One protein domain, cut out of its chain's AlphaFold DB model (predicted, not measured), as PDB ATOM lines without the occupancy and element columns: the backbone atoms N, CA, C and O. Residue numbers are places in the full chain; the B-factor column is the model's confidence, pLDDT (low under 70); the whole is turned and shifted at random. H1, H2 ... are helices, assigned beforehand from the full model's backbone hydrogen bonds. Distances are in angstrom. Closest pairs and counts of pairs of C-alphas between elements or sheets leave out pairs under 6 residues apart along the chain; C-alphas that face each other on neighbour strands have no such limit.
ATOM      1  N   THR A 114      23.658  -5.467   7.997       92.38
ATOM      2  CA  THR A 114      22.966  -6.260   6.962       92.38
ATOM      3  C   THR A 114      22.082  -5.433   6.032       92.38
ATOM      4  O   THR A 114      21.681  -5.905   4.970       92.38
ATOM      5  N   SER A 115      21.828  -4.175   6.382       92.19
ATOM      6  CA  SER A 115      21.178  -3.181   5.533       92.19
ATOM      7  C   SER A 115      21.998  -1.896   5.493       92.19
ATOM      8  O   SER A 115      22.817  -1.616   6.372       92.19
ATOM      9  N   ARG A 116      21.780  -1.081   4.456       90.75
ATOM     10  CA  ARG A 116      22.309   0.285   4.445       90.75
ATOM     11  C   ARG A 116      21.504   1.114   5.451       90.75
ATOM     12  O   ARG A 116      20.289   1.201   5.265       90.75
ATOM     13  N   PRO A 117      22.138   1.789   6.430       87.62
ATOM     14  CA  PRO A 117      21.419   2.609   7.408       87.62
ATOM     15  C   PRO A 117      20.555   3.714   6.783       87.62
ATOM     16  O   PRO A 117      19.546   4.101   7.356       87.62
ATOM     17  N   ALA A 118      20.912   4.184   5.581       90.88
ATOM     18  CA  ALA A 118      20.116   5.144   4.813       90.88
ATOM     19  C   ALA A 118      18.768   4.585   4.308       90.88
ATOM     20  O   ALA A 118      17.898   5.359   3.927       90.88
ATOM     21  N   SER A 119      18.608   3.259   4.260       92.31
ATOM     22  CA  SER A 119      17.367   2.590   3.855       92.31
ATOM     23  C   SER A 119      16.590   2.105   5.073       92.31
ATOM     24  O   SER A 119      15.443   2.491   5.267       92.31
ATOM     25  N   VAL A 120      17.223   1.261   5.889       91.25
ATOM     26  CA  VAL A 120      16.673   0.733   7.142       91.25
ATOM     27  C   VAL A 120      17.842   0.534   8.091       91.25
ATOM     28  O   VAL A 120      18.875  -0.014   7.700       91.25
ATOM     29  N   GLU A 121      17.686   0.977   9.331       94.12
ATOM     30  CA  GLU A 121      18.694   0.778  10.362       94.12
ATOM     31  C   GLU A 121      18.793  -0.733  10.712       94.12
ATOM     32  O   GLU A 121      17.761  -1.372  10.946       94.12
ATOM     33  N   PRO A 122      19.996  -1.346  10.685       92.44
ATOM     34  CA  PRO A 122      20.149  -2.793  10.850       92.44
ATOM     35  C   PRO A 122      19.601  -3.365  12.160       92.44
ATOM     36  O   PRO A 122      19.007  -4.441  12.127       92.44
ATOM     37  N   LEU A 123      19.753  -2.692  13.304       93.00
ATOM     38  CA  LEU A 123      19.184  -3.170  14.569       93.00
ATOM     39  C   LEU A 123      17.649  -3.241  14.487       93.00
ATOM     40  O   LEU A 123      17.049  -4.252  14.852       93.00
ATOM     41  N   SER A 124      17.023  -2.214  13.919       93.88
ATOM     42  CA  SER A 124      15.579  -2.119  13.690       93.88
ATOM     43  C   SER A 124      15.086  -3.238  12.774       93.88
ATOM     44  O   SER A 124      14.046  -3.843  13.035       93.88
ATOM     45  N   LEU A 125      15.860  -3.569  11.734       94.94
ATOM     46  CA  LEU A 125      15.570  -4.696  10.849       94.94
ATOM     47  C   LEU A 125      15.567  -6.030  11.607       94.94
ATOM     48  O   LEU A 125      14.639  -6.819  11.448       94.94
ATOM     49  N   HIS A 126      16.558  -6.279  12.465       95.56
ATOM     50  CA  HIS A 126      16.618  -7.518  13.249       95.56
ATOM     51  C   HIS A 126      15.497  -7.608  14.289       95.56
ATOM     52  O   HIS A 126      14.906  -8.677  14.452       95.56
ATOM     53  N   ILE A 127      15.143  -6.492  14.933       95.38
ATOM     54  CA  ILE A 127      13.983  -6.425  15.832       95.38
ATOM     55  C   ILE A 127      12.694  -6.752  15.063       95.38
ATOM     56  O   ILE A 127      11.873  -7.523  15.556       95.38
ATOM     57  N   ALA A 128      12.525  -6.236  13.842       95.25
ATOM     58  CA  ALA A 128      11.364  -6.545  13.007       95.25
ATOM     59  C   ALA A 128      11.309  -8.028  12.598       95.25
ATOM     60  O   ALA A 128      10.241  -8.636  12.636       95.25
ATOM     61  N   ILE A 129      12.453  -8.633  12.259       95.19
ATOM     62  CA  ILE A 129      12.561 -10.072  11.957       95.19
ATOM     63  C   ILE A 129      12.159 -10.906  13.183       95.19
ATOM     64  O   ILE A 129      11.381 -11.850  13.056       95.19
ATOM     65  N   MET A 130      12.619 -10.531  14.380       94.38
ATOM     66  CA  MET A 130      12.221 -11.184  15.632       94.38
ATOM     67  C   MET A 130      10.718 -11.019  15.915       94.38
ATOM     68  O   MET A 130      10.045 -11.993  16.248       94.38
ATOM     69  N   ALA A 131      10.166  -9.817  15.735       95.38
ATOM     70  CA  ALA A 131       8.735  -9.567  15.902       95.38
ATOM     71  C   ALA A 131       7.888 -10.394  14.920       95.38
ATOM     72  O   ALA A 131       6.846 -10.925  15.298       95.38
ATOM     73  N   LEU A 132       8.359 -10.564  13.680       96.44
ATOM     74  CA  LEU A 132       7.712 -11.420  12.689       96.44
ATOM     75  C   LEU A 132       7.744 -12.898  13.101       96.44
ATOM     76  O   LEU A 132       6.735 -13.583  12.957       96.44
ATOM     77  N   ALA A 133       8.857 -13.387  13.652       95.19
ATOM     78  CA  ALA A 133       8.934 -14.744  14.193       95.19
ATOM     79  C   ALA A 133       7.911 -14.969  15.324       95.19
ATOM     80  O   ALA A 133       7.199 -15.974  15.320       95.19
ATOM     81  N   ILE A 134       7.779 -14.005  16.242       94.94
ATOM     82  CA  ILE A 134       6.777 -14.040  17.318       94.94
ATOM     83  C   ILE A 134       5.357 -14.014  16.741       94.94
ATOM     84  O   ILE A 134       4.514 -14.793  17.181       94.94
ATOM     85  N   LEU A 135       5.095 -13.169  15.736       96.75
ATOM     86  CA  LEU A 135       3.796 -13.091  15.066       96.75
ATOM     87  C   LEU A 135       3.418 -14.421  14.407       96.75
ATOM     88  O   LEU A 135       2.288 -14.872  14.560       96.75
ATOM     89  N   ILE A 136       4.359 -15.070  13.715       96.50
ATOM     90  CA  ILE A 136       4.144 -16.404  13.140       96.50
ATOM     91  C   ILE A 136       3.798 -17.394  14.255       96.50
ATOM     92  O   ILE A 136       2.805 -18.107  14.143       96.50
ATOM     93  N   GLY A 137       4.561 -17.407  15.351       94.06
ATOM     94  CA  GLY A 137       4.271 -18.262  16.501       94.06
ATOM     95  C   GLY A 137       2.884 -18.028  17.097       94.06
ATOM     96  O   GLY A 137       2.156 -18.981  17.368       94.06
ATOM     97  N   TRP A 138       2.487 -16.765  17.239       94.31
ATOM     98  CA  TRP A 138       1.163 -16.385  17.723       94.31
ATOM     99  C   TRP A 138       0.047 -16.867  16.791       94.31
ATOM    100  O   TRP A 138      -0.918 -17.461  17.263       94.31
ATOM    101  N   LEU A 139       0.210 -16.700  15.474       96.31
ATOM    102  CA  LEU A 139      -0.746 -17.200  14.483       96.31
ATOM    103  C   LEU A 139      -0.864 -18.728  14.509       96.31
ATOM    104  O   LEU A 139      -1.966 -19.251  14.365       96.31
ATOM    105  N   ILE A 140       0.245 -19.450  14.713       93.69
ATOM    106  CA  ILE A 140       0.200 -20.912  14.854       93.69
ATOM    107  C   ILE A 140      -0.569 -21.287  16.124       93.69
ATOM    108  O   ILE A 140      -1.439 -22.150  16.060       93.69
ATOM    109  N   LEU A 141      -0.285 -20.638  17.259       90.12
ATOM    110  CA  LEU A 141      -0.982 -20.915  18.517       90.12
ATOM    111  C   LEU A 141      -2.488 -20.659  18.400       90.12
ATOM    112  O   LEU A 141      -3.287 -21.494  18.815       90.12
ATOM    113  N   GLU A 142      -2.872 -19.534  17.802       91.81
ATOM    114  CA  GLU A 142      -4.278 -19.182  17.608       91.81
ATOM    115  C   GLU A 142      -4.972 -20.143  16.632       91.81
ATOM    116  O   GLU A 142      -6.095 -20.578  16.876       91.81
ATOM    117  N   GLY A 143      -4.276 -20.563  15.572       92.00
ATOM    118  CA  GLY A 143      -4.758 -21.601  14.664       92.00
ATOM    119  C   GLY A 143      -4.982 -22.943  15.368       92.00
ATOM    120  O   GLY A 143      -6.011 -23.580  15.149       92.00
ATOM    121  N   LEU A 144      -4.063 -23.359  16.246       89.06
ATOM    122  CA  LEU A 144      -4.199 -24.593  17.031       89.06
ATOM    123  C   LEU A 144      -5.379 -24.521  18.005       89.06
ATOM    124  O   LEU A 144      -6.164 -25.465  18.070       89.06
ATOM    125  N   ARG A 145      -5.549 -23.391  18.700       87.50
ATOM    126  CA  ARG A 145      -6.704 -23.148  19.581       87.50
ATOM    127  C   ARG A 145      -8.018 -23.161  18.811       87.50
ATOM    128  O   ARG A 145      -8.986 -23.769  19.253       87.50
ATOM    129  N   TRP A 146      -8.052 -22.548  17.631       88.00
ATOM    130  CA  TRP A 146      -9.229 -22.577  16.770       88.00
ATOM    131  C   TRP A 146      -9.585 -24.006  16.331       88.00
ATOM    132  O   TRP A 146     -10.752 -24.392  16.407       88.00
ATOM    133  N   ILE A 147      -8.592 -24.814  15.934       87.19
ATOM    134  CA  ILE A 147      -8.797 -26.229  15.585       87.19
ATOM    135  C   ILE A 147      -9.327 -27.010  16.792       87.19
ATOM    136  O   ILE A 147     -10.290 -27.760  16.647       87.19
ATOM    137  N   GLU A 148      -8.732 -26.832  17.971       83.56
ATOM    138  CA  GLU A 148      -9.163 -27.470  19.222       83.56
ATOM    139  C   GLU A 148     -10.630 -27.150  19.539       83.56
ATOM    140  O   GLU A 148     -11.440 -28.071  19.698       83.56
ATOM    141  N   HIS A 149     -11.004 -25.867  19.512       82.62
ATOM    142  CA  HIS A 149     -12.384 -25.424  19.712       82.62
ATOM    143  C   HIS A 149     -13.358 -25.999  18.679       82.62
ATOM    144  O   HIS A 149     -14.491 -26.334  19.023       82.62
ATOM    145  N   ALA A 150     -12.927 -26.141  17.426       84.19
ATOM    146  CA  ALA A 150     -13.758 -26.677  16.353       84.19
ATOM    147  C   ALA A 150     -13.913 -28.210  16.383       84.19
ATOM    148  O   ALA A 150     -14.842 -28.729  15.765       84.19
ATOM    149  N   THR A 151     -13.015 -28.942  17.052       81.50
ATOM    150  CA  THR A 151     -12.943 -30.411  16.949       81.50
ATOM    151  C   THR A 151     -13.324 -31.134  18.233       81.50
ATOM    152  O   THR A 151     -14.290 -31.895  18.227       81.50
ATOM    153  N   TYR A 152     -12.577 -30.936  19.320       70.19
ATOM    154  CA  TYR A 152     -12.689 -31.762  20.529       70.19
ATOM    155  C   TYR A 152     -12.776 -30.976  21.837       70.19
ATOM    156  O   TYR A 152     -12.906 -31.603  22.884       70.19
ATOM    157  N   ALA A 153     -12.809 -29.642  21.812       64.69
ATOM    158  CA  ALA A 153     -13.030 -28.851  23.029       64.69
ATOM    159  C   ALA A 153     -14.377 -29.148  23.727       64.69
ATOM    160  O   ALA A 153     -14.548 -28.845  24.903       64.69
ATOM    161  N   SER A 154     -15.339 -29.763  23.027       60.97
ATOM    162  CA  SER A 154     -16.603 -30.245  23.603       60.97
ATOM    163  C   SER A 154     -16.481 -31.579  24.355       60.97
ATOM    164  O   SER A 154     -17.431 -31.992  25.024       60.97
ATOM    165  N   ILE A 155     -15.337 -32.266  24.257       62.31
ATOM    166  CA  ILE A 155     -15.062 -33.517  24.965       62.31
ATOM    167  C   ILE A 155     -14.595 -33.174  26.382       62.31
ATOM    168  O   ILE A 155     -13.578 -32.513  26.577       62.31
ATOM    169  N   MET A 156     -15.340 -33.640  27.383       61.81
ATOM    170  CA  MET A 156     -14.995 -33.467  28.794       61.81
ATOM    171  C   MET A 156     -14.059 -34.589  29.265       61.81
ATOM    172  O   MET A 156     -14.355 -35.771  29.072       61.81
ATOM    173  N   ILE A 157     -12.958 -34.235  29.933       59.31
ATOM    174  CA  ILE A 157     -12.222 -35.143  30.816       59.31
ATOM    175  C   ILE A 157     -12.834 -35.018  32.219       59.31
ATOM    176  O   ILE A 157     -12.636 -34.026  32.912       59.31
ATOM    177  N   GLY A 158     -13.568 -36.037  32.664       59.75
ATOM    178  CA  GLY A 158     -14.216 -36.033  33.981       59.75
ATOM    179  C   GLY A 158     -15.518 -35.226  34.023       59.75
ATOM    180  O   GLY A 158     -16.111 -34.933  32.989       59.75
ATOM    181  N   GLU A 159     -16.001 -34.905  35.228       54.09
ATOM    182  CA  GLU A 159     -17.358 -34.362  35.409       54.09
ATOM    183  C   GLU A 159     -17.522 -32.903  34.948       54.09
ATOM    184  O   GLU A 159     -18.642 -32.530  34.624       54.09
ATOM    185  N   ASN A 160     -16.454 -32.088  34.882       58.97
ATOM    186  CA  ASN A 160     -16.546 -30.651  34.550       58.97
ATOM    187  C   ASN A 160     -15.270 -30.032  33.921       58.97
ATOM    188  O   ASN A 160     -15.077 -28.819  34.014       58.97
ATOM    189  N   THR A 161     -14.362 -30.808  33.317       58.25
ATOM    190  CA  THR A 161     -13.125 -30.249  32.728       58.25
ATOM    191  C   THR A 161     -13.091 -30.461  31.215       58.25
ATOM    192  O   THR A 161     -12.917 -31.596  30.776       58.25
ATOM    193  N   PRO A 162     -13.257 -29.410  30.392       60.41
ATOM    194  CA  PRO A 162     -13.121 -29.542  28.945       60.41
ATOM    195  C   PRO A 162     -11.672 -29.887  28.570       60.41
ATOM    196  O   PRO A 162     -10.724 -29.405  29.196       60.41
ATOM    197  N   LEU A 163     -11.500 -30.746  27.560       63.84
ATOM    198  CA  LEU A 163     -10.204 -31.108  26.979       63.84
ATOM    199  C   LEU A 163      -9.666 -29.932  26.149       63.84
ATOM    200  O   LEU A 163      -9.713 -29.943  24.921       63.84
ATOM    201  N   GLU A 164      -9.164 -28.911  26.834       68.44
ATOM    202  CA  GLU A 164      -8.450 -27.795  26.217       68.44
ATOM    203  C   GLU A 164      -6.964 -27.931  26.541       68.44
ATOM    204  O   GLU A 164      -6.546 -27.719  27.672       68.44
ATOM    205  N   ILE A 165      -6.149 -28.339  25.577       70.19
ATOM    206  CA  ILE A 165      -4.703 -28.506  25.726       70.19
ATOM    207  C   ILE A 165      -4.010 -27.219  25.269       70.19
ATOM    208  O   ILE A 165      -3.179 -26.667  25.995       70.19
ATOM    209  N   PHE A 166      -4.381 -26.700  24.096       75.94
ATOM    210  CA  PHE A 166      -3.742 -25.532  23.483       75.94
ATOM    211  C   PHE A 166      -4.148 -24.202  24.133       75.94
ATOM    212  O   PHE A 166      -3.395 -23.222  24.050       75.94
ATOM    213  N   SER A 167      -5.271 -24.158  24.856       72.62
ATOM    214  CA  SER A 167      -5.619 -23.023  25.727       72.62
ATOM    215  C   SER A 167      -4.561 -22.737  26.800       72.62
ATOM    216  O   SER A 167      -4.344 -21.573  27.144       72.62
ATOM    217  N   TYR A 168      -3.871 -23.768  27.302       71.88
ATOM    218  CA  TYR A 168      -2.843 -23.632  28.344       71.88
ATOM    219  C   TYR A 168      -1.417 -23.549  27.794       71.88
ATOM    220  O   TYR A 168      -0.491 -23.294  28.560       71.88
ATOM    221  N   VAL A 169      -1.223 -23.735  26.485       78.38
ATOM    222  CA  VAL A 169       0.098 -23.614  25.857       78.38
ATOM    223  C   VAL A 169       0.521 -22.135  25.827       78.38
ATOM    224  O   VAL A 169      -0.215 -21.297  25.289       78.38
ATOM    225  N   PRO A 170       1.700 -21.782  26.379       77.00
ATOM    226  CA  PRO A 170       2.253 -20.434  26.294       77.00
ATOM    227  C   PRO A 170       2.658 -20.047  24.869       77.00
ATOM    228  O   PRO A 170       2.921 -20.893  24.017       77.00
ATOM    229  N   LEU A 171       2.805 -18.745  24.618       83.62
ATOM    230  CA  LEU A 171       3.206 -18.235  23.303       83.62
ATOM    231  C   LEU A 171       4.661 -18.564  22.932       83.62
ATOM    232  O   LEU A 171       4.979 -18.760  21.762       83.62
ATOM    233  N   PHE A 172       5.570 -18.592  23.903       80.88
ATOM    234  CA  PHE A 172       6.999 -18.564  23.598       80.88
ATOM    235  C   PHE A 172       7.549 -19.836  22.897       80.88
ATOM    236  O   PHE A 172       8.367 -19.656  21.993       80.88
ATOM    237  N   PRO A 173       7.090 -21.088  23.154       80.31
ATOM    238  CA  PRO A 173       7.517 -22.246  22.357       80.31
ATOM    239  C   PRO A 173       7.031 -22.138  20.906       80.31
ATOM    240  O   PRO A 173       7.724 -22.526  19.967       80.31
ATOM    241  N   MET A 174       5.857 -21.535  20.703       86.44
ATOM    242  CA  MET A 174       5.314 -21.289  19.369       86.44
ATOM    243  C   MET A 174       6.109 -20.206  18.639       86.44
ATOM    244  O   MET A 174       6.363 -20.331  17.443       86.44
ATOM    245  N   ALA A 175       6.571 -19.177  19.355       89.19
ATOM    246  CA  ALA A 175       7.482 -18.170  18.815       89.19
ATOM    247  C   ALA A 175       8.833 -18.774  18.384       89.19
ATOM    248  O   ALA A 175       9.358 -18.378  17.343       89.19
ATOM    249  N   LEU A 176       9.359 -19.771  19.110       84.81
ATOM    250  CA  LEU A 176      10.557 -20.519  18.704       84.81
ATOM    251  C   LEU A 176      10.331 -21.231  17.362       84.81
ATOM    252  O   LEU A 176      11.130 -21.071  16.437       84.81
ATOM    253  N   ILE A 177       9.210 -21.949  17.218       87.56
ATOM    254  CA  ILE A 177       8.822 -22.584  15.945       87.56
ATOM    255  C   ILE A 177       8.676 -21.528  14.838       87.56
ATOM    256  O   ILE A 177       9.162 -21.732  13.724       87.56
ATOM    257  N   GLY A 178       8.080 -20.373  15.144       92.75
ATOM    258  CA  GLY A 178       7.982 -19.240  14.223       92.75
ATOM    259  C   GLY A 178       9.347 -18.732  13.749       92.75
ATOM    260  O   GLY A 178       9.524 -18.470  12.558       92.75
ATOM    261  N   GLY A 179      10.341 -18.680  14.640       91.38
ATOM    262  CA  GLY A 179      11.731 -18.359  14.305       91.38
ATOM    263  C   GLY A 179      12.375 -19.387  13.373       91.38
ATOM    264  O   GLY A 179      13.003 -19.008  12.383       91.38
ATOM    265  N   VAL A 180      12.165 -20.684  13.626       90.00
ATOM    266  CA  VAL A 180      12.646 -21.766  12.748       90.00
ATOM    267  C   VAL A 180      12.009 -21.667  11.361       90.00
ATOM    268  O   VAL A 180      12.720 -21.716  10.357       90.00
ATOM    269  N   ILE A 181      10.690 -21.472  11.284       93.94
ATOM    270  CA  ILE A 181       9.973 -21.294  10.015       93.94
ATOM    271  C   ILE A 181      10.527 -20.086   9.257       93.94
ATOM    272  O   ILE A 181      10.865 -20.204   8.079       93.94
ATOM    273  N   LEU A 182      10.690 -18.945   9.932       95.31
ATOM    274  CA  LEU A 182      11.242 -17.738   9.323       95.31
ATOM    275  C   LEU A 182      12.665 -17.970   8.797       95.31
ATOM    276  O   LEU A 182      12.993 -17.560   7.683       95.31
ATOM    277  N   GLN A 183      13.495 -18.688   9.556       93.00
ATOM    278  CA  GLN A 183      14.850 -19.052   9.156       93.00
ATOM    279  C   GLN A 183      14.871 -19.979   7.930       93.00
ATOM    280  O   GLN A 183      15.736 -19.814   7.060       93.00
ATOM    281  N   LEU A 184      13.946 -20.940   7.845       94.25
ATOM    282  CA  LEU A 184      13.794 -21.831   6.693       94.25
ATOM    283  C   LEU A 184      13.319 -21.066   5.453       94.25
ATOM    284  O   LEU A 184      13.896 -21.243   4.380       94.25
ATOM    285  N   ILE A 185      12.346 -20.163   5.605       96.25
ATOM    286  CA  ILE A 185      11.872 -19.287   4.524       96.25
ATOM    287  C   ILE A 185      13.015 -18.398   4.022       96.25
ATOM    288  O   ILE A 185      13.259 -18.331   2.819       96.25
ATOM    289  N   ALA A 186      13.777 -17.769   4.922       95.88
ATOM    290  CA  ALA A 186      14.906 -16.920   4.546       95.88
ATOM    291  C   ALA A 186      15.992 -17.691   3.775       95.88
ATOM    292  O   ALA A 186      16.569 -17.160   2.825       95.88
ATOM    293  N   LYS A 187      16.253 -18.954   4.148       95.44
ATOM    294  CA  LYS A 187      17.160 -19.841   3.402       95.44
ATOM    295  C   LYS A 187      16.597 -20.200   2.028       95.44
ATOM    296  O   LYS A 187      17.326 -20.095   1.046       95.44
ATOM    297  N   ALA A 188      15.320 -20.571   1.949       96.56
ATOM    298  CA  ALA A 188      14.662 -20.931   0.694       96.56
ATOM    299  C   ALA A 188      14.623 -19.763  -0.307       96.56
ATOM    300  O   ALA A 188      14.802 -19.970  -1.504       96.56
ATOM    301  N   LEU A 189      14.448 -18.532   0.184       96.69
ATOM    302  CA  LEU A 189      14.453 -17.309  -0.624       96.69
ATOM    303  C   LEU A 189      15.862 -16.751  -0.905       96.69
ATOM    304  O   LEU A 189      15.989 -15.756  -1.613       96.69
ATOM    305  N   GLY A 190      16.925 -17.339  -0.341       95.19
ATOM    306  CA  GLY A 190      18.305 -16.862  -0.515       95.19
ATOM    307  C   GLY A 190      18.646 -15.556   0.225       95.19
ATOM    308  O   GLY A 190      19.697 -14.960  -0.015       95.19
ATOM    309  N   VAL A 191      17.794 -15.108   1.151       94.94
ATOM    310  CA  VAL A 191      17.944 -13.843   1.902       94.94
ATOM    311  C   VAL A 191      18.459 -14.037   3.332       94.94
ATOM    312  O   VAL A 191      18.485 -13.098   4.121       94.94
ATOM    313  N   SER A 192      18.916 -15.241   3.683       92.00
ATOM    314  CA  SER A 192      19.451 -15.556   5.018       92.00
ATOM    315  C   SER A 192      20.629 -14.671   5.442       92.00
ATOM    316  O   SER A 192      20.824 -14.461   6.633       92.00
ATOM    317  N   HIS A 193      21.375 -14.106   4.489       91.44
ATOM    318  CA  HIS A 193      22.485 -13.182   4.739       91.44
ATOM    319  C   HIS A 193      22.063 -11.856   5.398       91.44
ATOM    320  O   HIS A 193      22.919 -11.121   5.887       91.44
ATOM    321  N   VAL A 194      20.763 -11.542   5.405       92.75
ATOM    322  CA  VAL A 194      20.205 -10.346   6.052       92.75
ATOM    323  C   VAL A 194      20.059 -10.530   7.571       92.75
ATOM    324  O   VAL A 194      19.945  -9.546   8.303       92.75
ATOM    325  N   ILE A 195      20.095 -11.777   8.052       94.31
ATOM    326  CA  ILE A 195      20.005 -12.135   9.470       94.31
ATOM    327  C   ILE A 195      21.424 -12.345  10.006       94.31
ATOM    328  O   ILE A 195      22.053 -13.370   9.741       94.31
ATOM    329  N   ASP A 196      21.935 -11.379  10.764       93.12
ATOM    330  CA  ASP A 196      23.227 -11.459  11.436       93.12
ATOM    331  C   ASP A 196      23.091 -12.118  12.824       93.12
ATOM    332  O   ASP A 196      22.379 -11.605  13.697       93.12
TER     333      ASP A 196
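Overview. This is residues 114 to 196 of the 362 residues of an uncharacterized protein of Arachnia propionica (UniProt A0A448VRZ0). One long helix, H1, makes most of the length of a rod, and a shorter helix, H2, packs slantwise on its residues 130 to 141. The long link, residues 152 to 170, loops out past the end of H1 and folds back to H2. The printed part has 83 residues with two named helices, H1 then H2, and no named strand: all helix. It is only just extended, close to loose, with a radius of gyration of the C-alphas of 17.9 A and spans of 62 by 22 by 16 A.

Arrangement. Look first at H1, residues 122 to 151; with residues 130 to 141 alone it touches H2, residues 171 to 188. Their closest C-alphas, of Gly 137 and Ala 175, are 4.0 A apart. They run opposite ways at a steep tilt of 63 degrees. In both helices every O i to N i+4 pair is within hydrogen-bond range.

Along the chain. Find C-alpha 122 at (20.149, -2.793, 10.850); from there H1 runs 43.5 A to C-alpha 151. H2 runs 25.5 A, ending at C-alpha 188, (14.662, -20.931, 0.694).

Size, cuts and confidence. The C-alphas farthest apart, of Ala 118 and Glu 159, are 62.5 A apart. The printed part has no cut. In the long link, residues 156 to 157 pair antiparallel with 161 to 162; pLDDT is under 70 at residues 153 to 164.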